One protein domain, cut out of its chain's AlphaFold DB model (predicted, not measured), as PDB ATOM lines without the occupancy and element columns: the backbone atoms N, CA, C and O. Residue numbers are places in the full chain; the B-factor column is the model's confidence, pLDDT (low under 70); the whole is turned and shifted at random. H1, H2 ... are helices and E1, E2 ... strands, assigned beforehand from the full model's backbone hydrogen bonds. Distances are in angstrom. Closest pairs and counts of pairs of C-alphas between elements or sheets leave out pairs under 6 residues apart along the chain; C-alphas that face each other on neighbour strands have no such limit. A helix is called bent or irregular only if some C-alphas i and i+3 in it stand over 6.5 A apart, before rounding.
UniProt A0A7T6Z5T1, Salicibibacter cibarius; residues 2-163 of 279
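What this domain is: This is residues 2 to 163 of the 279 residues of a protein of Salicibibacter cibarius (UniProt A0A7T6Z5T1). Two helical lobes stand side by side: a larger one built on a three-helix bundle of H1, H4 and H5, and a smaller one in which H7 and H8 form a hairpin with H9 crossing H7. In the larger lobe H6 crosses H1, H2 and H3 pack on H5, and a tiny two-strand sheet of E1 and E2 lies beside the first turn of H4. The 162 printed residues, with nine named helices and two named strands in the order H1 E1 H2 H3 E2 H4 H5 H6 H7 H8 H9, are mostly helix; the sheet E1 - E2 is antiparallel. The whole is compact, with a radius of gyration of the C-alphas of 15.8 A and spans of 42 by 41 by 26 A.

How they stand to each other: E1, residues 23 to 25, and E2, residues 56 to 58, are antiparallel, with N 24 and O 57 at 2.8 A and N 57 and O 24 at 2.9 A, within hydrogen-bond range. The closest C-alphas of E1 and H4, residues 59 to 68, are those of Ile 24 and Leu 59, 6.1 A apart. H5, residues 72 to 82, is the hub, touching four helices. H4 and H5 are a helical hairpin at a steep tilt of 43 degrees, opposite ways, closest at the C-alphas of Met 66 and Asn 74, 5.5 A. H1, residues 2 to 15, touches H4 with residues 2 to 6 alone, closest at the C-alphas of Ala 6 and Val 63, 6.7 A, at a shallow tilt of 28 degrees, opposite ways. H1 and H5 touch and run the same way at 36 degrees, only just steep; their closest C-alphas are those of Lys 2 and Thr 75, 7.1 A. H1, H4 and H5 are an up and down bundle, each running against the one before it. H6, residues 84 to 93, touches H1 about perpendicular, at 87 degrees, closest at the C-alphas of Val 8 and Ile 87, 6.3 A. H2, residues 26 to 30, and H3, residues 41 to 48, touch H5 with closest C-alphas Leu 29 to Ala 73, 5.8 A, and His 42 to Ala 73, 6.7 A. H5 is near H8, residues 124 to 139. H7, residues 107 to 121, and H8 are a helical hairpin at a shallow tilt of 23 degrees, closest at the C-alphas of Ser 107 and His 135, 5.2 A. H9, residues 154 to 161, touches H7 about perpendicular, at 79 degrees, closest at the C-alphas of Ala 120 and Met 159, 5.9 A. Every O i to N i+4 pair is within hydrogen-bond range in H1, H2, H3, H4, H5, H6, H8 and H9, and 6 of 11 in H7.

Where its parts are: H1 begins at C-alpha 2 (185.949, 151.694, 93.652) and is 20.1 A long. H8 is 22.5 A, H7 16.6 A and H5 15.1 A long. H7 is irregular, with C-alphas 114 and 117 at 9.6 A. H9 ends at C-alpha 161 (194.605, 140.026, 98.455).

The domain as a whole: The C-alphas farthest apart, those of Ser 53 and Pro 123, are 46.2 A apart. The printed part has no cut. The links H6 to H7, residues 94 to 106, and H8 to H9, residues 140 to 153, are long. Mean pLDDT of the printed part is 92.5; residues 50 to 54 and 146 to 149 are under 70.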
ATOM      1  N   LYS A   2     187.273 151.101  93.335       98.12
ATOM      2  CA  LYS A   2     185.949 151.694  93.652       98.12
ATOM      3  C   LYS A   2     185.765 153.141  93.152       98.12
ATOM      4  O   LYS A   2     184.689 153.474  92.677       98.12
ATOM      5  N   ILE A   3     186.830 153.956  93.162       98.25
ATOM      6  CA  ILE A   3     186.822 155.298  92.539       98.25
ATOM      7  C   ILE A   3     186.553 155.206  91.027       98.25
ATOM      8  O   ILE A   3     185.790 155.997  90.502       98.25
ATOM      9  N   VAL A   4     187.128 154.215  90.333       98.38
ATOM     10  CA  VAL A   4     186.918 153.987  88.887       98.38
ATOM     11  C   VAL A   4     185.449 153.688  88.609       98.38
ATOM     12  O   VAL A   4     184.864 154.296  87.727       98.38
ATOM     13  N   ILE A   5     184.831 152.811  89.402       98.75
ATOM     14  CA  ILE A   5     183.409 152.470  89.258       98.75
ATOM     15  C   ILE A   5     182.532 153.716  89.475       98.75
ATOM     16  O   ILE A   5     181.652 153.991  88.662       98.75
ATOM     17  N   ALA A   6     182.805 154.504  90.522       98.69
ATOM     18  CA  ALA A   6     182.094 155.759  90.785       98.69
ATOM     19  C   ALA A   6     182.291 156.800  89.668       98.69
ATOM     20  O   ALA A   6     181.358 157.515  89.323       98.69
ATOM     21  N   ALA A   7     183.480 156.857  89.070       98.56
ATOM     22  CA  ALA A   7     183.794 157.759  87.970       98.56
ATOM     23  C   ALA A   7     183.010 157.403  86.694       98.56
ATOM     24  O   ALA A   7     182.415 158.281  86.073       98.56
ATOM     25  N   VAL A   8     182.923 156.116  86.339       98.62
ATOM     26  CA  VAL A   8     182.095 155.666  85.202       98.62
ATOM     27  C   VAL A   8     180.612 155.919  85.465       98.62
ATOM     28  O   VAL A   8     179.892 156.365  84.572       98.62
ATOM     29  N   TYR A   9     180.153 155.688  86.699       98.81
ATOM     30  CA  TYR A   9     178.799 156.037  87.119       98.81
ATOM     31  C   TYR A   9     178.511 157.535  86.940       98.81
ATOM     32  O   TYR A   9     177.497 157.890  86.344       98.81
ATOM     33  N   ALA A  10     179.414 158.406  87.394       98.75
ATOM     34  CA  ALA A  10     179.249 159.853  87.312       98.75
ATOM     35  C   ALA A  10     179.109 160.347  85.863       98.75
ATOM     36  O   ALA A  10     178.226 161.149  85.561       98.75
ATOM     37  N   GLU A  11     179.920 159.818  84.945       98.44
ATOM     38  CA  GLU A  11     179.799 160.136  83.519       98.44
ATOM     39  C   GLU A  11     178.484 159.640  82.912       98.44
ATOM     40  O   GLU A  11     177.873 160.346  82.111       98.44
ATOM     41  N   ALA A  12     178.025 158.450  83.304       98.38
ATOM     42  CA  ALA A  12     176.765 157.894  82.822       98.38
ATOM     43  C   ALA A  12     175.540 158.660  83.355       98.38
ATOM     44  O   ALA A  12     174.556 158.819  82.629       98.38
ATOM     45  N   VAL A  13     175.595 159.165  84.593       98.62
ATOM     46  CA  VAL A  13     174.553 160.038  85.158       98.62
ATOM     47  C   VAL A  13     174.525 161.382  84.436       98.62
ATOM     48  O   VAL A  13     173.454 161.815  84.009       98.62
ATOM     49  N   ASP A  14     175.680 162.021  84.234       98.44
ATOM     50  CA  ASP A  14     175.763 163.296  83.507       98.44
ATOM     51  C   ASP A  14     175.265 163.171  82.053       98.44
ATOM     52  O   ASP A  14     174.521 164.023  81.556       98.44
ATOM     53  N   ALA A  15     175.586 162.056  81.390       97.94
ATOM     54  CA  ALA A  15     175.087 161.744  80.052       97.94
ATOM     55  C   ALA A  15     173.575 161.434  80.010       97.94
ATOM     56  O   ALA A  15     172.965 161.486  78.935       97.94
ATOM     57  N   GLY A  16     172.956 161.142  81.160       98.12
ATOM     58  CA  GLY A  16     171.560 160.716  81.278       98.12
ATOM     59  C   GLY A  16     171.313 159.258  80.873       98.12
ATOM     60  O   GLY A  16     170.168 158.892  80.599       98.12
ATOM     61  N   ASP A  17     172.369 158.445  80.813       97.88
ATOM     62  CA  ASP A  17     172.306 157.009  80.520       97.88
ATOM     63  C   ASP A  17     171.942 156.186  81.770       97.88
ATOM     64  O   ASP A  17     171.359 155.106  81.651       97.88
ATOM     65  N   ILE A  18     172.240 156.711  82.965       98.12
ATOM     66  CA  ILE A  18     171.861 156.145  84.265       98.12
ATOM     67  C   ILE A  18     171.022 157.161  85.051       98.12
ATOM     68  O   ILE A  18     171.358 158.342  85.119       98.12
ATOM     69  N   ASP A  19     169.932 156.689  85.663       98.56
ATOM     70  CA  ASP A  19     169.095 157.477  86.573       98.56
ATOM     71  C   ASP A  19     169.577 157.279  88.026       98.56
ATOM     72  O   ASP A  19     169.494 156.158  88.539       98.56
ATOM     73  N   PRO A  20     170.093 158.318  88.712       98.38
ATOM     74  CA  PRO A  20     170.564 158.193  90.092       98.38
ATOM     75  C   PRO A  20     169.434 157.869  91.083       98.38
ATOM     76  O   PRO A  20     169.697 157.262  92.124       98.38
ATOM     77  N   ASP A  21     168.187 158.207  90.737       98.19
ATOM     78  CA  ASP A  21     166.989 157.954  91.543       98.19
ATOM     79  C   ASP A  21     166.350 156.582  91.243       98.19
ATOM     80  O   ASP A  21     165.270 156.267  91.756       98.19
ATOM     81  N   GLU A  22     166.981 155.746  90.408       98.00
ATOM     82  CA  GLU A  22     166.485 154.399  90.131       98.00
ATOM     83  C   GLU A  22     166.357 153.599  91.434       98.00
ATOM     84  O   GLU A  22     167.331 153.414  92.162       98.00
ATOM     85  N   ALA A  23     165.150 153.106  91.720       96.94
ATOM     86  CA  ALA A  23     164.877 152.307  92.907       96.94
ATOM     87  C   ALA A  23     165.438 150.884  92.749       96.94
ATOM     88  O   ALA A  23     164.895 150.072  91.994       96.94
ATOM     89  N   ILE A  24     166.501 150.585  93.489       97.31
ATOM     90  CA  ILE A  24     167.196 149.298  93.518       97.31
ATOM     91  C   ILE A  24     166.679 148.462  94.678       97.31
ATOM     92  O   ILE A  24     166.605 148.962  95.796       97.31
ATOM     93  N   ASN A  25     166.330 147.200  94.432       95.38
ATOM     94  CA  ASN A  25     165.885 146.293  95.486       95.38
ATOM     95  C   ASN A  25     167.073 145.842  96.347       95.38
ATOM     96  O   ASN A  25     168.106 145.449  95.809       95.38
ATOM     97  N   LEU A  26     166.922 145.865  97.671       93.94
ATOM     98  CA  LEU A  26     167.968 145.407  98.588       93.94
ATOM     99  C   LEU A  26     168.314 143.923  98.375       93.94
ATOM    100  O   LEU A  26     169.487 143.568  98.448       93.94
ATOM    101  N   ASP A  27     167.346 143.079  98.001       92.06
ATOM    102  CA  ASP A  27     167.589 141.664  97.684       92.06
ATOM    103  C   ASP A  27     168.534 141.489  96.478       92.06
ATOM    104  O   ASP A  27     169.253 140.490  96.400       92.06
ATOM    105  N   ASP A  28     168.563 142.444  95.537       93.88
ATOM    106  CA  ASP A  28     169.491 142.402  94.397       93.88
ATOM    107  C   ASP A  28     170.941 142.655  94.845       93.88
ATOM    108  O   ASP A  28     171.875 142.142  94.227       93.88
ATOM    109  N   LEU A  29     171.132 143.403  95.938       94.56
ATOM    110  CA  LEU A  29     172.436 143.692  96.539       94.56
ATOM    111  C   LEU A  29     172.894 142.552  97.452       94.56
ATOM    112  O   LEU A  29     174.035 142.101  97.349       94.56
ATOM    113  N   GLU A  30     171.993 142.046  98.299       92.00
ATOM    114  CA  GLU A  30     172.266 140.968  99.265       92.00
ATOM    115  C   GLU A  30     172.750 139.678  98.595       92.00
ATOM    116  O   GLU A  30     173.511 138.912  99.181       92.00
ATOM    117  N   ARG A  31     172.392 139.450  97.327       91.81
ATOM    118  CA  ARG A  31     172.926 138.341  96.518       91.81
ATOM    119  C   ARG A  31     174.451 138.335  96.409       91.81
ATOM    120  O   ARG A  31     175.033 137.271  96.208       91.81
ATOM    121  N   PHE A  32     175.086 139.498  96.535       94.38
ATOM    122  CA  PHE A  32     176.539 139.660  96.527       94.38
ATOM    123  C   PHE A  32     177.120 139.840  97.935       94.38
ATOM    124  O   PHE A  32     178.326 140.021  98.086       94.38
ATOM    125  N   HIS A  33     176.305 139.807  98.985       92.88
ATOM    126  CA  HIS A  33     176.794 139.959 100.345       92.88
ATOM    127  C   HIS A  33     177.299 138.619 100.881       92.88
ATOM    128  O   HIS A  33     176.562 137.641 100.984       92.88
ATOM    129  N   MET A  34     178.584 138.587 101.241       90.12
ATOM    130  CA  MET A  34     179.223 137.433 101.863       90.12
ATOM    131  C   MET A  34     179.738 137.808 103.252       90.12
ATOM    132  O   MET A  34     180.682 138.597 103.398       90.12
ATOM    133  N   GLU A  35     179.135 137.218 104.282       86.75
ATOM    134  CA  GLU A  35     179.436 137.544 105.673       86.75
ATOM    135  C   GLU A  35     180.932 137.400 106.005       86.75
ATOM    136  O   GLU A  35     181.608 136.461 105.590       86.75
ATOM    137  N   ASN A  36     181.446 138.299 106.850       83.25
ATOM    138  CA  ASN A  36     182.823 138.296 107.372       83.25
ATOM    139  C   ASN A  36     183.947 138.566 106.352       83.25
ATOM    140  O   ASN A  36     185.120 138.456 106.716       83.25
ATOM    141  N   THR A  37     183.635 138.970 105.118       85.19
ATOM    142  CA  THR A  37     184.652 139.186 104.064       85.19
ATOM    143  C   THR A  37     185.048 140.647 103.856       85.19
ATOM    144  O   THR A  37     186.107 140.942 103.308       85.19
ATOM    145  N   GLU A  38     184.239 141.572 104.366       87.12
ATOM    146  CA  GLU A  38     184.402 143.018 104.178       87.12
ATOM    147  C   GLU A  38     184.398 143.805 105.499       87.12
ATOM    148  O   GLU A  38     184.087 144.991 105.542       87.12
ATOM    149  N   GLY A  39     184.702 143.141 106.619       86.62
ATOM    150  CA  GLY A  39     184.784 143.798 107.932       86.62
ATOM    151  C   GLY A  39     183.455 144.370 108.446       86.62
ATOM    152  O   GLY A  39     183.465 145.227 109.327       86.62
ATOM    153  N   GLY A  40     182.326 143.901 107.906       90.81
ATOM    154  CA  GLY A  40     180.985 144.380 108.247       90.81
ATOM    155  C   GLY A  40     180.586 145.678 107.543       90.81
ATOM    156  O   GLY A  40     179.685 146.350 108.035       90.81
ATOM    157  N   ALA A  41     181.257 146.045 106.445       94.69
ATOM    158  CA  ALA A  41     180.957 147.232 105.647       94.69
ATOM    159  C   ALA A  41     179.502 147.279 105.157       94.69
ATOM    160  O   ALA A  41     178.809 148.257 105.427       94.69
ATOM    161  N   HIS A  42     179.023 146.225 104.490       94.81
ATOM    162  CA  HIS A  42     177.662 146.191 103.957       94.81
ATOM    163  C   HIS A  42     176.577 146.261 105.049       94.81
ATOM    164  O   HIS A  42     175.744 147.162 104.968       94.81
ATOM    165  N   PRO A  43     176.625 145.468 106.142       93.25
ATOM    166  CA  PRO A  43     175.680 145.635 107.250       93.25
ATOM    167  C   PRO A  43     175.682 147.035 107.880       93.25
ATOM    168  O   PRO A  43     174.625 147.556 108.209       93.25
ATOM    169  N   GLN A  44     176.851 147.673 108.024       94.31
ATOM    170  CA  GLN A  44     176.931 149.041 108.554       94.31
ATOM    171  C   GLN A  44     176.282 150.070 107.624       94.31
ATOM    172  O   GLN A  44     175.689 151.032 108.107       94.31
ATOM    173  N   TRP A  45     176.398 149.874 106.308       95.25
ATOM    174  CA  TRP A  45     175.705 150.702 105.326       95.25
ATOM    175  C   TRP A  45     174.188 150.534 105.443       95.25
ATOM    176  O   TRP A  45     173.483 151.533 105.556       95.25
ATOM    177  N   LEU A  46     173.700 149.292 105.512       93.25
ATOM    178  CA  LEU A  46     172.276 149.005 105.710       93.25
ATOM    179  C   LEU A  46     171.734 149.614 107.008       93.25
ATOM    180  O   LEU A  46     170.646 150.174 107.003       93.25
ATOM    181  N   ASP A  47     172.506 149.572 108.097       92.19
ATOM    182  CA  ASP A  47     172.137 150.203 109.370       92.19
ATOM    183  C   ASP A  47     172.048 151.745 109.275       92.19
ATOM    184  O   ASP A  47     171.357 152.366 110.087       92.19
ATOM    185  N   GLN A  48     172.757 152.382 108.328       90.56
ATOM    186  CA  GLN A  48     172.669 153.831 108.082       90.56
ATOM    187  C   GLN A  48     171.450 154.206 107.231       90.56
ATOM    188  O   GLN A  48     170.941 155.324 107.365       90.56
ATOM    189  N   LEU A  49     170.974 153.300 106.378       88.81
ATOM    190  CA  LEU A  49     169.715 153.489 105.671       88.81
ATOM    191  C   LEU A  49     168.596 153.485 106.724       88.81
ATOM    192  O   LEU A  49     168.261 152.452 107.296       88.81
ATOM    193  N   ASP A  50     168.049 154.661 107.045       67.81
ATOM    194  CA  ASP A  50     167.001 154.853 108.065       67.81
ATOM    195  C   ASP A  50     165.643 154.308 107.564       67.81
ATOM    196  O   ASP A  50     164.657 155.031 107.411       67.81
ATOM    197  N   SER A  51     165.603 153.018 107.224       54.88
ATOM    198  CA  SER A  51     164.517 152.367 106.499       54.88
ATOM    199  C   SER A  51     164.047 151.112 107.226       54.88
ATOM    200  O   SER A  51     164.187 149.992 106.746       54.88
ATOM    201  N   GLU A  52     163.334 151.286 108.341       55.31
ATOM    202  CA  GLU A  52     162.471 150.216 108.869       55.31
ATOM    203  C   GLU A  52     161.285 149.879 107.916       55.31
ATOM    204  O   GLU A  52     160.378 149.140 108.306       55.31
ATOM    205  N   SER A  53     161.226 150.423 106.684       55.16
ATOM    206  CA  SER A  53     160.037 150.313 105.825       55.16
ATOM    207  C   SER A  53     160.208 150.224 104.304       55.16
ATOM    208  O   SER A  53     159.174 150.075 103.651       55.16
ATOM    209  N   GLU A  54     161.406 150.324 103.715       68.62
ATOM    210  CA  GLU A  54     161.548 150.255 102.248       68.62
ATOM    211  C   GLU A  54     162.519 149.150 101.819       68.62
ATOM    212  O   GLU A  54     163.668 149.126 102.243       68.62
ATOM    213  N   ASP A  55     162.041 148.246 100.955       88.75
ATOM    214  CA  ASP A  55     162.835 147.166 100.343       88.75
ATOM    215  C   ASP A  55     163.724 147.687  99.193       88.75
ATOM    216  O   ASP A  55     164.335 146.905  98.465       88.75
ATOM    217  N   THR A  56     163.738 149.005  98.964       94.06
ATOM    218  CA  THR A  56     164.450 149.639  97.856       94.06
ATOM    219  C   THR A  56     165.197 150.888  98.285       94.06
ATOM    220  O   THR A  56     164.717 151.621  99.146       94.06
ATOM    221  N   VAL A  57     166.297 151.184  97.596       95.62
ATOM    222  CA  VAL A  57     167.094 152.407  97.757       95.62
ATOM    223  C   VAL A  57     167.413 153.044  96.405       95.62
ATOM    224  O   VAL A  57     167.516 152.320  95.416       95.62
ATOM    225  N   PRO A  58     167.584 154.374  96.324       97.06
ATOM    226  CA  PRO A  58     168.129 155.019  95.132       97.06
ATOM    227  C   PRO A  58     169.497 154.444  94.752       97.06
ATOM    228  O   PRO A  58     170.312 154.127  95.618       97.06
ATOM    229  N   LEU A  59     169.789 154.362  93.457       98.56
ATOM    230  CA  LEU A  59     171.089 153.912  92.963       98.56
ATOM    231  C   LEU A  59     172.250 154.773  93.494       98.56
ATOM    232  O   LEU A  59     173.314 154.232  93.789       98.56
ATOM    233  N   GLN A  60     172.034 156.080  93.668       98.19
ATOM    234  CA  GLN A  60     173.002 156.983  94.302       98.19
ATOM    235  C   GLN A  60     173.426 156.486  95.700       98.19
ATOM    236  O   GLN A  60     174.619 156.411  95.987       98.19
ATOM    237  N   GLU A  61     172.479 156.038  96.533       97.31
ATOM    238  CA  GLU A  61     172.764 155.490  97.873       97.31
ATOM    239  C   GLU A  61     173.591 154.197  97.806       97.31
ATOM    240  O   GLU A  61     174.411 153.920  98.684       97.31
ATOM    241  N   VAL A  62     173.424 153.397  96.745       98.44
ATOM    242  CA  VAL A  62     174.233 152.188  96.517       98.44
ATOM    243  C   VAL A  62     175.686 152.560  96.206       98.44
ATOM    244  O   VAL A  62     176.606 151.950  96.762       98.44
ATOM    245  N   VAL A  63     175.900 153.572  95.357       98.69
ATOM    246  CA  VAL A  63     177.233 154.095  95.008       98.69
ATOM    247  C   VAL A  63     177.915 154.720  96.224       98.69
ATOM    248  O   VAL A  63     179.079 154.418  96.498       98.69
ATOM    249  N   GLU A  64     177.191 155.506  97.016       98.12
ATOM    250  CA  GLU A  64     177.702 156.054  98.274       98.12
ATOM    251  C   GLU A  64     178.014 154.942  99.284       98.12
ATOM    252  O   GLU A  64     179.079 154.954  99.901       98.12
ATOM    253  N   GLY A  65     177.191 153.893  99.372       98.00
ATOM    254  CA  GLY A  65     177.497 152.697 100.163       98.00
ATOM    255  C   GLY A  65     178.807 152.007  99.750       98.00
ATOM    256  O   GLY A  65     179.587 151.556 100.597       98.00
ATOM    257  N   MET A  66     179.121 151.976  98.452       98.62
ATOM    258  CA  MET A  66     180.412 151.483  97.958       98.62
ATOM    259  C   MET A  66     181.576 152.398  98.370       98.62
ATOM    260  O   MET A  66     182.666 151.903  98.672       98.62
ATOM    261  N   ILE A  67     181.400 153.717  98.367       98.56
ATOM    262  CA  ILE A  67     182.493 154.663  98.627       98.56
ATOM    263  C   ILE A  67     182.712 154.882 100.126       98.56
ATOM    264  O   ILE A  67     183.818 154.622 100.615       98.56
ATOM    265  N   VAL A  68     181.658 155.246 100.855       97.44
ATOM    266  CA  VAL A  68     181.682 155.572 102.288       97.44
ATOM    267  C   VAL A  68     181.985 154.337 103.127       97.44
ATOM    268  O   VAL A  68     182.928 154.327 103.919       97.44
ATOM    269  N   PHE A  69     181.227 153.258 102.920       97.19
ATOM    270  CA  PHE A  69     181.353 152.043 103.727       97.19
ATOM    271  C   PHE A  69     182.319 151.030 103.138       97.19
ATOM    272  O   PHE A  69     182.767 150.131 103.843       97.19
ATOM    273  N   SER A  70     182.699 151.183 101.865       97.19
ATOM    274  CA  SER A  70     183.494 150.185 101.150       97.19
ATOM    275  C   SER A  70     182.745 148.867 100.918       97.19
ATOM    276  O   SER A  70     183.415 147.845 100.777       97.19
ATOM    277  N   SER A  71     181.408 148.896 100.829       97.69
ATOM    278  CA  SER A  71     180.562 147.713 100.593       97.69
ATOM    279  C   SER A  71     180.980 146.957  99.323       97.69
ATOM    280  O   SER A  71     180.929 147.502  98.216       97.69
ATOM    281  N   ASN A  72     181.415 145.707  99.470       96.12
ATOM    282  CA  ASN A  72     181.764 144.808  98.372       96.12
ATOM    283  C   ASN A  72     180.512 144.325  97.635       96.12
ATOM    284  O   ASN A  72     180.544 144.262  96.411       96.12
ATOM    285  N   ALA A  73     179.405 144.086  98.342       96.12
ATOM    286  CA  ALA A  73     178.139 143.712  97.712       96.12
ATOM    287  C   ALA A  73     177.640 144.806  96.752       96.12
ATOM    288  O   ALA A  73     177.331 144.535  95.594       96.12
ATOM    289  N   ASN A  74     177.684 146.072  97.188       98.12
ATOM    290  CA  ASN A  74     177.334 147.214  96.334       98.12
ATOM    291  C   ASN A  74     178.301 147.329  95.149       98.12
ATOM    292  O   ASN A  74     177.897 147.712  94.059       98.12
ATOM    293  N   THR A  75     179.578 146.996  95.356       98.38
ATOM    294  CA  THR A  75     180.595 147.046  94.296       98.38
ATOM    295  C   THR A  75     180.293 146.047  93.187       98.38
ATOM    296  O   THR A  75     180.282 146.426  92.021       98.38
ATOM    297  N   ASP A  76     180.034 144.791  93.546       97.81
ATOM    298  CA  ASP A  76     179.759 143.725  92.581       97.81
ATOM    299  C   ASP A  76     178.416 143.951  91.878       97.81
ATOM    300  O   ASP A  76     178.332 143.778  90.663       97.81
ATOM    301  N   PHE A  77     177.406 144.457  92.591       98.12
ATOM    302  CA  PHE A  77     176.167 144.912  91.966       98.12
ATOM    303  C   PHE A  77     176.402 146.028  90.935       98.12
ATOM    304  O   PHE A  77     175.852 145.985  89.835       98.12
ATOM    305  N   LEU A  78     177.216 147.038  91.263       98.75
ATOM    306  CA  LEU A  78     177.512 148.142  90.345       98.75
ATOM    307  C   LEU A  78     178.319 147.677  89.130       98.75
ATOM    308  O   LEU A  78     178.113 148.200  88.037       98.75
ATOM    309  N   LEU A  79     179.195 146.684  89.296       98.38
ATOM    310  CA  LEU A  79     179.915 146.060  88.188       98.38
ATOM    311  C   LEU A  79     178.965 145.384  87.200       98.38
ATOM    312  O   LEU A  79     179.098 145.610  85.997       98.38
ATOM    313  N   GLU A  80     177.987 144.625  87.695       97.44
ATOM    314  CA  GLU A  80     176.940 144.016  86.865       97.44
ATOM    315  C   GLU A  80     176.073 145.086  86.189       97.44
ATOM    316  O   GLU A  80     175.842 145.055  84.981       97.44
ATOM    317  N   LYS A  81     175.622 146.085  86.955       97.94
ATOM    318  CA  LYS A  81     174.689 147.107  86.468       97.94
ATOM    319  C   LYS A  81     175.294 148.029  85.405       97.94
ATOM    320  O   LYS A  81     174.605 148.378  84.448       97.94
ATOM    321  N   ILE A  82     176.540 148.463  85.593       97.94
ATOM    322  CA  ILE A  82     177.246 149.370  84.670       97.94
ATOM    323  C   ILE A  82     177.885 148.580  83.516       97.94
ATOM    324  O   ILE A  82     177.960 149.067  82.386       97.94
ATOM    325  N   GLY A  83     178.325 147.352  83.790       97.81
ATOM    326  CA  GLY A  83     179.049 146.495  82.863       97.81
ATOM    327  C   GLY A  83     180.561 146.550  83.089       97.81
ATOM    328  O   GLY A  83     181.202 147.591  82.933       97.81
ATOM    329  N   ILE A  84     181.144 145.390  83.406       97.62
ATOM    330  CA  ILE A  84     182.584 145.214  83.658       97.62
ATOM    331  C   ILE A  84     183.423 145.635  82.442       97.62
ATOM    332  O   ILE A  84     184.435 146.319  82.598       97.62
ATOM    333  N   GLU A  85     183.002 145.253  81.233       96.50
ATOM    334  CA  GLU A  85     183.683 145.634  79.988       96.50
ATOM    335  C   GLU A  85     183.694 147.158  79.816       96.50
ATOM    336  O   GLU A  85     184.767 147.740  79.673       96.50
ATOM    337  N   SER A  86     182.534 147.810  79.953       95.75
ATOM    338  CA  SER A  86     182.397 149.270  79.862       95.75
ATOM    339  C   SER A  86     183.319 149.996  80.846       95.75
ATOM    340  O   SER A  86     183.961 150.981  80.491       95.75
ATOM    341  N   ILE A  87     183.425 149.504  82.086       98.12
ATOM    342  CA  ILE A  87     184.291 150.108  83.107       98.12
ATOM    343  C   ILE A  87     185.770 149.992  82.728       98.12
ATOM    344  O   ILE A  87     186.535 150.945  82.888       98.12
ATOM    345  N   ASN A  88     186.179 148.832  82.220       97.81
ATOM    346  CA  ASN A  88     187.561 148.598  81.818       97.81
ATOM    347  C   ASN A  88     187.948 149.367  80.551       97.81
ATOM    348  O   ASN A  88     189.075 149.849  80.468       97.81
ATOM    349  N   GLU A  89     187.024 149.561  79.608       97.19
ATOM    350  CA  GLU A  89     187.245 150.432  78.449       97.19
ATOM    351  C   GLU A  89     187.527 151.882  78.885       97.19
ATOM    352  O   GLU A  89     188.454 152.510  78.368       97.19
ATOM    353  N   ARG A  90     186.821 152.402  79.904       96.88
ATOM    354  CA  ARG A  90     187.069 153.765  80.415       96.88
ATOM    355  C   ARG A  90     188.457 153.934  81.033       96.88
ATOM    356  O   ARG A  90     189.063 154.988  80.851       96.88
ATOM    357  N   LEU A  91     189.009 152.908  81.691       95.94
ATOM    358  CA  LEU A  91     190.398 152.951  82.173       95.94
ATOM    359  C   LEU A  91     191.388 153.218  81.030       95.94
ATOM    360  O   LEU A  91     192.299 154.034  81.182       95.94
ATOM    361  N   GLU A  92     191.207 152.552  79.886       94.44
ATOM    362  CA  GLU A  92     192.057 152.754  78.709       94.44
ATOM    363  C   GLU A  92     191.886 154.163  78.126       94.44
ATOM    364  O   GLU A  92     192.874 154.814  77.778       94.44
ATOM    365  N   GLU A  93     190.648 154.656  78.056       95.31
ATOM    366  CA  GLU A  93     190.329 155.984  77.523       95.31
ATOM    367  C   GLU A  93     190.869 157.128  78.393       95.31
ATOM    368  O   GLU A  93     191.333 158.132  77.848       95.31
ATOM    369  N   TRP A  94     190.888 156.963  79.720       95.38
ATOM    370  CA  TRP A  94     191.534 157.898  80.652       95.38
ATOM    371  C   TRP A  94     193.062 157.742  80.708       95.38
ATOM    372  O   TRP A  94     193.737 158.482  81.415       95.38
ATOM    373  N   GLY A  95     193.638 156.783  79.974       93.62
ATOM    374  CA  GLY A  95     195.084 156.565  79.935       93.62
ATOM    375  C   GLY A  95     195.659 155.872  81.177       93.62
ATOM    376  O   GLY A  95     196.879 155.861  81.354       93.62
ATOM    377  N   LEU A  96     194.825 155.231  82.002       95.00
ATOM    378  CA  LEU A  96     195.221 154.491  83.209       95.00
ATOM    379  C   LEU A  96     195.822 153.114  82.880       95.00
ATOM    380  O   LEU A  96     195.409 152.083  83.401       95.00
ATOM    381  N   THR A  97     196.833 153.094  82.012       91.31
ATOM    382  CA  THR A  97     197.415 151.861  81.446       91.31
ATOM    383  C   THR A  97     198.206 151.000  82.440       91.31
ATOM    384  O   THR A  97     198.423 149.821  82.172       91.31
ATOM    385  N   ASP A  98     198.601 151.562  83.588       94.12
ATOM    386  CA  ASP A  98     199.243 150.838  84.696       94.12
ATOM    387  C   ASP A  98     198.238 150.407  85.790       94.12
ATOM    388  O   ASP A  98     198.644 149.969  86.868       94.12
ATOM    389  N   HIS A  99     196.929 150.559  85.547       96.06
ATOM    390  CA  HIS A  99     195.860 150.036  86.398       96.06
ATOM    391  C   HIS A  99     195.413 148.665  85.869       96.06
ATOM    392  O   HIS A  99     195.096 148.510  84.693       96.06
ATOM    393  N   ASP A 100     195.334 147.661  86.739       96.62
ATOM    394  CA  ASP A 100     194.768 146.360  86.383       96.62
ATOM    395  C   ASP A 100     193.272 146.460  86.055       96.62
ATOM    396  O   ASP A 100     192.553 147.180  86.744       96.62
ATOM    397  N   PRO A 101     192.747 145.673  85.106       96.56
ATOM    398  CA  PRO A 101     191.311 145.552  84.911       96.56
ATOM    399  C   PRO A 101     190.544 145.339  86.222       96.56
ATOM    400  O   PRO A 101     190.955 144.559  87.087       96.56
ATOM    401  N   VAL A 102     189.425 146.039  86.353       97.19
ATOM    402  CA  VAL A 102     188.438 145.855  87.411       97.19
ATOM    403  C   VAL A 102     187.635 144.591  87.135       97.19
ATOM    404  O   VAL A 102     187.260 144.320  85.997       97.19
ATOM    405  N   TYR A 103     187.359 143.832  88.189       97.50
ATOM    406  CA  TYR A 103     186.534 142.633  88.153       97.50
ATOM    407  C   TYR A 103     185.895 142.399  89.545       97.50
ATOM    408  O   TYR A 103     186.324 143.040  90.513       97.50
ATOM    409  N   PRO A 104     184.881 141.519  89.660       97.12
ATOM    410  CA  PRO A 104     184.140 141.265  90.902       97.12
ATOM    411  C   PRO A 104     185.011 140.874  92.106       97.12
ATOM    412  O   PRO A 104     185.980 140.123  91.977       97.12
ATOM    413  N   LEU A 105     184.651 141.359  93.297       94.06
ATOM    414  CA  LEU A 105     185.367 141.128  94.556       94.06
ATOM    415  C   LEU A 105     184.866 139.911  95.328       94.06
ATOM    416  O   LEU A 105     185.654 139.302  96.060       94.06
ATOM    417  N   VAL A 106     183.584 139.570  95.187       92.75
ATOM    418  CA  VAL A 106     182.917 138.520  95.973       92.75
ATOM    419  C   VAL A 106     183.114 137.159  95.317       92.75
ATOM    420  O   VAL A 106     183.476 136.186  95.972       92.75
ATOM    421  N   SER A 107     182.971 137.090  93.997       93.25
ATOM    422  CA  SER A 107     183.121 135.860  93.210       93.25
ATOM    423  C   SER A 107     184.461 135.120  93.404       93.25
ATOM    424  O   SER A 107     184.439 133.890  93.512       93.25
ATOM    425  N   PRO A 108     185.624 135.793  93.538       92.19
ATOM    426  CA  PRO A 108     186.875 135.127  93.885       92.19
ATOM    427  C   PRO A 108     186.837 134.371  95.217       92.19
ATOM    428  O   PRO A 108     187.539 133.375  95.362       92.19
ATOM    429  N   LEU A 109     186.048 134.832  96.193       90.19
ATOM    430  CA  LEU A 109     185.959 134.222  97.522       90.19
ATOM    431  C   LEU A 109     185.276 132.850  97.438       90.19
ATOM    432  O   LEU A 109     185.810 131.874  97.963       90.19
ATOM    433  N   LEU A 110     184.179 132.754  96.678       88.94
ATOM    434  CA  LEU A 110     183.531 131.476  96.352       88.94
ATOM    435  C   LEU A 110     184.442 130.562  95.527       88.94
ATOM    436  O   LEU A 110     184.468 129.351  95.737       88.94
ATOM    437  N   MET A 111     185.218 131.128  94.601       90.31
ATOM    438  CA  MET A 111     186.182 130.345  93.829       90.31
ATOM    439  C   MET A 111     187.255 129.723  94.737       90.31
ATOM    440  O   MET A 111     187.579 128.548  94.576       90.31
ATOM    441  N   TYR A 112     187.783 130.468  95.716       88.81
ATOM    442  CA  TYR A 112     188.715 129.915  96.706       88.81
ATOM    443  C   TYR A 112     188.067 128.834  97.581       88.81
ATOM    444  O   TYR A 112     188.744 127.874  97.933       88.81
ATOM    445  N   GLU A 113     186.776 128.927  97.895       84.50
ATOM    446  CA  GLU A 113     186.070 127.856  98.613       84.50
ATOM    447  C   GLU A 113     185.923 126.570  97.784       84.50
ATOM    448  O   GLU A 113     186.069 125.473  98.327       84.50
ATOM    449  N   ASP A 114     185.680 126.683  96.476       87.31
ATOM    450  CA  ASP A 114     185.474 125.525  95.596       87.31
ATOM    451  C   ASP A 114     186.794 124.828  95.212       87.31
ATOM    452  O   ASP A 114     186.939 123.611  95.366       87.31
ATOM    453  N   ILE A 115     187.790 125.594  94.744       86.88
ATOM    454  CA  ILE A 115     189.047 125.044  94.200       86.88
ATOM    455  C   ILE A 115     190.286 125.307  95.074       86.88
ATOM    456  O   ILE A 115     191.385 124.856  94.740       86.88
ATOM    457  N   GLY A 116     190.139 125.988  96.213       85.62
ATOM    458  CA  GLY A 116     191.220 126.202  97.176       85.62
ATOM    459  C   GLY A 116     192.420 126.955  96.597       85.62
ATOM    460  O   GLY A 116     192.299 127.828  95.736       85.62
ATOM    461  N   GLU A 117     193.620 126.580  97.044       86.69
ATOM    462  CA  GLU A 117     194.890 127.197  96.625       86.69
ATOM    463  C   GLU A 117     195.176 127.064  95.114       86.69
ATOM    464  O   GLU A 117     196.033 127.773  94.579       86.69
ATOM    465  N   GLU A 118     194.468 126.181  94.395       89.56
ATOM    466  CA  GLU A 118     194.617 126.047  92.940       89.56
ATOM    467  C   GLU A 118     194.237 127.346  92.217       89.56
ATOM    468  O   GLU A 118     194.888 127.699  91.229       89.56
ATOM    469  N   ALA A 119     193.285 128.116  92.761       90.00
ATOM    470  CA  ALA A 119     192.921 129.440  92.255       90.00
ATOM    471  C   ALA A 119     194.134 130.380  92.170       90.00
ATOM    472  O   ALA A 119     194.331 131.073  91.168       90.00
ATOM    473  N   ALA A 120     195.015 130.353  93.174       88.50
ATOM    474  CA  ALA A 120     196.199 131.206  93.225       88.50
ATOM    475  C   ALA A 120     197.274 130.820  92.199       88.50
ATOM    476  O   ALA A 120     198.186 131.606  91.938       88.50
ATOM    477  N   SER A 121     197.178 129.630  91.603       91.19
ATOM    478  CA  SER A 121     198.104 129.154  90.573       91.19
ATOM    479  C   SER A 121     197.645 129.479  89.149       91.19
ATOM    480  O   SER A 121     198.421 129.288  88.208       91.19
ATOM    481  N   LEU A 122     196.418 129.979  88.968       94.88
ATOM    482  CA  LEU A 122     195.897 130.336  87.649       94.88
ATOM    483  C   LEU A 122     196.678 131.525  87.058       94.88
ATOM    484  O   LEU A 122     196.980 132.488  87.775       94.88
ATOM    485  N   PRO A 123     196.996 131.518  85.752       96.38
ATOM    486  CA  PRO A 123     197.360 132.741  85.039       96.38
ATOM    487  C   PRO A 123     196.318 133.840  85.293       96.38
ATOM    488  O   PRO A 123     195.143 133.539  85.454       96.38
ATOM    489  N   MET A 124     196.727 135.110  85.370       94.50
ATOM    490  CA  MET A 124     195.803 136.190  85.757       94.50
ATOM    491  C   MET A 124     194.610 136.340  84.798       94.50
ATOM    492  O   MET A 124     193.509 136.634  85.243       94.50
ATOM    493  N   GLU A 125     194.817 136.100  83.504       95.19
ATOM    494  CA  GLU A 125     193.741 136.083  82.505       95.19
ATOM    495  C   GLU A 125     192.713 134.984  82.822       95.19
ATOM    496  O   GLU A 125     191.541 135.286  83.025       95.19
ATOM    497  N   ASP A 126     193.171 133.739  83.000       96.62
ATOM    498  CA  ASP A 126     192.311 132.608  83.376       96.62
ATOM    499  C   ASP A 126     191.626 132.832  84.735       96.62
ATOM    500  O   ASP A 126     190.464 132.474  84.912       96.62
ATOM    501  N   TYR A 127     192.330 133.438  85.696       96.56
ATOM    502  CA  TYR A 127     191.784 133.799  87.005       96.56
ATOM    503  C   TYR A 127     190.596 134.753  86.855       96.56
ATOM    504  O   TYR A 127     189.527 134.471  87.385       96.56
ATOM    505  N   ARG A 128     190.753 135.845  86.096       96.06
ATOM    506  CA  ARG A 128     189.685 136.830  85.869       96.06
ATOM    507  C   ARG A 128     188.501 136.216  85.124       96.06
ATOM    508  O   ARG A 128     187.370 136.383  85.563       96.06
ATOM    509  N   SER A 129     188.756 135.415  84.087       96.06
ATOM    510  CA  SER A 129     187.688 134.699  83.379       96.06
ATOM    511  C   SER A 129     186.912 133.748  84.294       96.06
ATOM    512  O   SER A 129     185.693 133.660  84.195       96.06
ATOM    513  N   GLN A 130     187.589 133.046  85.207       96.38
ATOM    514  CA  GLN A 130     186.907 132.202  86.191       96.38
ATOM    515  C   GLN A 130     186.103 133.043  87.184       96.38
ATOM    516  O   GLN A 130     184.963 132.704  87.473       96.38
ATOM    517  N   VAL A 131     186.653 134.158  87.665       96.69
ATOM    518  CA  VAL A 131     185.942 135.080  88.558       96.69
ATOM    519  C   VAL A 131     184.641 135.588  87.927       96.69
ATOM    520  O   VAL A 131     183.604 135.552  88.586       96.69
ATOM    521  N   GLU A 132     184.664 135.978  86.653       97.06
ATOM    522  CA  GLU A 132     183.464 136.393  85.914       97.06
ATOM    523  C   GLU A 132     182.437 135.259  85.771       97.06
ATOM    524  O   GLU A 132     181.240 135.493  85.915       97.06
ATOM    525  N   LEU A 133     182.874 134.009  85.577       96.62
ATOM    526  CA  LEU A 133     181.959 132.860  85.544       96.62
ATOM    527  C   LEU A 133     181.270 132.616  86.895       96.62
ATOM    528  O   LEU A 133     180.082 132.294  86.919       96.62
ATOM    529  N   TYR A 134     181.982 132.777  88.016       95.75
ATOM    530  CA  TYR A 134     181.361 132.705  89.346       95.75
ATOM    531  C   TYR A 134     180.405 133.878  89.572       95.75
ATOM    532  O   TYR A 134     179.350 133.687  90.171       95.75
ATOM    533  N   HIS A 135     180.746 135.075  89.089       96.69
ATOM    534  CA  HIS A 135     179.874 136.244  89.166       96.69
ATOM    535  C   HIS A 135     178.555 136.022  88.421       96.69
ATOM    536  O   HIS A 135     177.488 136.151  89.016       96.69
ATOM    537  N   GLU A 136     178.621 135.572  87.169       96.88
ATOM    538  CA  GLU A 136     177.440 135.246  86.366       96.88
ATOM    539  C   GLU A 136     176.587 134.156  87.036       96.88
ATOM    540  O   GLU A 136     175.360 134.235  87.059       96.88
ATOM    541  N   ALA A 137     177.222 133.151  87.645       95.75
ATOM    542  CA  ALA A 137     176.503 132.113  88.373       95.75
ATOM    543  C   ALA A 137     175.765 132.660  89.615       95.75
ATOM    544  O   ALA A 137     174.667 132.186  89.914       95.75
ATOM    545  N   ILE A 138     176.303 133.671  90.312       94.56
ATOM    546  CA  ILE A 138     175.584 134.391  91.384       94.56
ATOM    547  C   ILE A 138     174.392 135.157  90.796       94.56
ATOM    548  O   ILE A 138     173.265 135.015  91.279       94.56
ATOM    549  N   VAL A 139     174.606 135.921  89.718       94.81
ATOM    550  CA  VAL A 139     173.560 136.709  89.033       94.81
ATOM    551  C   VAL A 139     172.381 135.817  88.622       94.81
ATOM    552  O   VAL A 139     171.213 136.124  88.907       94.81
ATOM    553  N   GLN A 140     172.678 134.653  88.037       95.00
ATOM    554  CA  GLN A 140     171.695 133.652  87.610       95.00
ATOM    555  C   GLN A 140     171.053 132.871  88.773       95.00
ATOM    556  O   GLN A 140     170.068 132.157  88.562       95.00
ATOM    557  N   GLY A 141     171.556 133.023  90.002       92.06
ATOM    558  CA  GLY A 141     171.100 132.290  91.186       92.06
ATOM    559  C   GLY A 141     171.496 130.809  91.183       92.06
ATOM    560  O   GLY A 141     170.829 129.991  91.818       92.06
ATOM    561  N   GLU A 142     172.536 130.449  90.431       93.00
ATOM    562  CA  GLU A 142     173.144 129.115  90.425       93.00
ATOM    563  C   GLU A 142     174.124 128.934  91.592       93.00
ATOM    564  O   GLU A 142     174.250 127.828  92.126       93.00
ATOM    565  N   LEU A 143     174.774 130.026  92.003       89.88
ATOM    566  CA  LEU A 143     175.558 130.132  93.227       89.88
ATOM    567  C   LEU A 143     174.912 131.130  94.185       89.88
ATOM    568  O   LEU A 143     174.229 132.065  93.771       89.88
ATOM    569  N   ASP A 144     175.149 130.913  95.472       82.88
ATOM    570  CA  ASP A 144     174.660 131.764  96.547       82.88
ATOM    571  C   ASP A 144     175.855 132.244  97.374       82.88
ATOM    572  O   ASP A 144     176.514 131.443  98.039       82.88
ATOM    573  N   ALA A 145     176.159 133.543  97.293       79.50
ATOM    574  CA  ALA A 145     177.235 134.150  98.072       79.50
ATOM    575  C   ALA A 145     176.835 134.408  99.535       79.50
ATOM    576  O   ALA A 145     177.717 134.575 100.376       79.50
ATOM    577  N   SER A 146     175.534 134.359  99.856       69.88
ATOM    578  CA  SER A 146     174.984 134.664 101.188       69.88
ATOM    579  C   SER A 146     175.145 133.524 102.206       69.88
ATOM    580  O   SER A 146     174.496 133.494 103.252       69.88
ATOM    581  N   ALA A 147     176.019 132.556 101.918       66.19
ATOM    582  CA  ALA A 147     176.242 131.404 102.777       66.19
ATOM    583  C   ALA A 147     176.801 131.818 104.153       66.19
ATOM    584  O   ALA A 147     177.940 132.276 104.281       66.19
ATOM    585  N   GLU A 148     176.010 131.593 105.207       67.88
ATOM    586  CA  GLU A 148     176.440 131.806 106.593       67.88
ATOM    587  C   GLU A 148     177.694 130.978 106.928       67.88
ATOM    588  O   GLU A 148     177.786 129.779 106.642       67.88
ATOM    589  N   GLY A 149     178.641 131.598 107.638       67.62
ATOM    590  CA  GLY A 149     179.816 130.910 108.184       67.62
ATOM    591  C   GLY A 149     180.995 130.740 107.222       67.62
ATOM    592  O   GLY A 149     181.942 130.029 107.573       67.62
ATOM    593  N   PHE A 150     180.970 131.406 106.064       78.81
ATOM    594  CA  PHE A 150     182.128 131.506 105.179       78.81
ATOM    595  C   PHE A 150     183.349 132.067 105.926       78.81
ATOM    596  O   PHE A 150     183.270 133.040 106.684       78.81
ATOM    597  N   THR A 151     184.507 131.441 105.728       79.56
ATOM    598  CA  THR A 151     185.769 131.930 106.277       79.56
ATOM    599  C   THR A 151     186.930 131.485 105.404       79.56
ATOM    600  O   THR A 151     187.033 130.316 105.044       79.56
ATOM    601  N   LEU A 152     187.829 132.420 105.107       80.88
ATOM    602  CA  LEU A 152     189.115 132.119 104.494       80.88
ATOM    603  C   LEU A 152     190.193 132.032 105.571       80.88
ATOM    604  O   LEU A 152     190.272 132.881 106.470       80.88
ATOM    605  N   SER A 153     191.075 131.046 105.445       87.00
ATOM    606  CA  SER A 153     192.337 131.027 106.178       87.00
ATOM    607  C   SER A 153     193.172 132.271 105.850       87.00
ATOM    608  O   SER A 153     192.990 132.914 104.819       87.00
ATOM    609  N   MET A 154     194.124 132.629 106.716       88.00
ATOM    610  CA  MET A 154     195.011 133.774 106.451       88.00
ATOM    611  C   MET A 154     195.822 133.616 105.158       88.00
ATOM    612  O   MET A 154     196.128 134.620 104.519       88.00
ATOM    613  N   ASP A 155     196.158 132.379 104.777       89.56
ATOM    614  CA  ASP A 155     196.879 132.098 103.536       89.56
ATOM    615  C   ASP A 155     195.958 132.322 102.324       89.56
ATOM    616  O   ASP A 155     196.356 132.993 101.375       89.56
ATOM    617  N   GLU A 156     194.699 131.874 102.372       88.69
ATOM    618  CA  GLU A 156     193.697 132.160 101.327       88.69
ATOM    619  C   GLU A 156     193.370 133.651 101.228       88.69
ATOM    620  O   GLU A 156     193.314 134.193 100.127       88.69
ATOM    621  N   GLN A 157     193.250 134.352 102.359       88.81
ATOM    622  CA  GLN A 157     193.101 135.810 102.367       88.81
ATOM    623  C   GLN A 157     194.303 136.508 101.729       88.81
ATOM    624  O   GLN A 157     194.131 137.523 101.058       88.81
ATOM    625  N   ARG A 158     195.520 135.979 101.923       92.00
ATOM    626  CA  ARG A 158     196.720 136.502 101.262       92.00
ATOM    627  C   ARG A 158     196.649 136.279  99.760       92.00
ATOM    628  O   ARG A 158     196.819 137.229  99.008       92.00
ATOM    629  N   MET A 159     196.340 135.056  99.338       92.00
ATOM    630  CA  MET A 159     196.210 134.699  97.926       92.00
ATOM    631  C   MET A 159     195.132 135.522  97.211       92.00
ATOM    632  O   MET A 159     195.329 135.939  96.073       92.00
ATOM    633  N   TRP A 160     194.005 135.785  97.873       92.00
ATOM    634  CA  TRP A 160     192.976 136.696  97.379       92.00
ATOM    635  C   TRP A 160     193.475 138.145  97.314       92.00
ATOM    636  O   TRP A 160     193.373 138.774  96.266       92.00
ATOM    637  N   SER A 161     194.081 138.654  98.393       93.38
ATOM    638  CA  SER A 161     194.605 140.026  98.455       93.38
ATOM    639  C   SER A 161     195.646 140.309  97.370       93.38
ATOM    640  O   SER A 161     195.591 141.367  96.755       93.38
ATOM    641  N   ASP A 162     196.562 139.370  97.114       94.19
ATOM    642  CA  ASP A 162     197.630 139.495  96.109       94.19
ATOM    643  C   ASP A 162     197.093 139.511  94.665       94.19
ATOM    644  O   ASP A 162     197.830 139.801  93.722       94.19
ATOM    645  N   ARG A 163     195.821 139.144  94.471       94.81
ATOM    646  CA  ARG A 163     195.178 139.091  93.156       94.81
ATOM    647  C   ARG A 163     194.353 140.335  92.853       94.81
ATOM    648  O   ARG A 163     194.149 140.594  91.668       94.81
TER     649      ARG A 163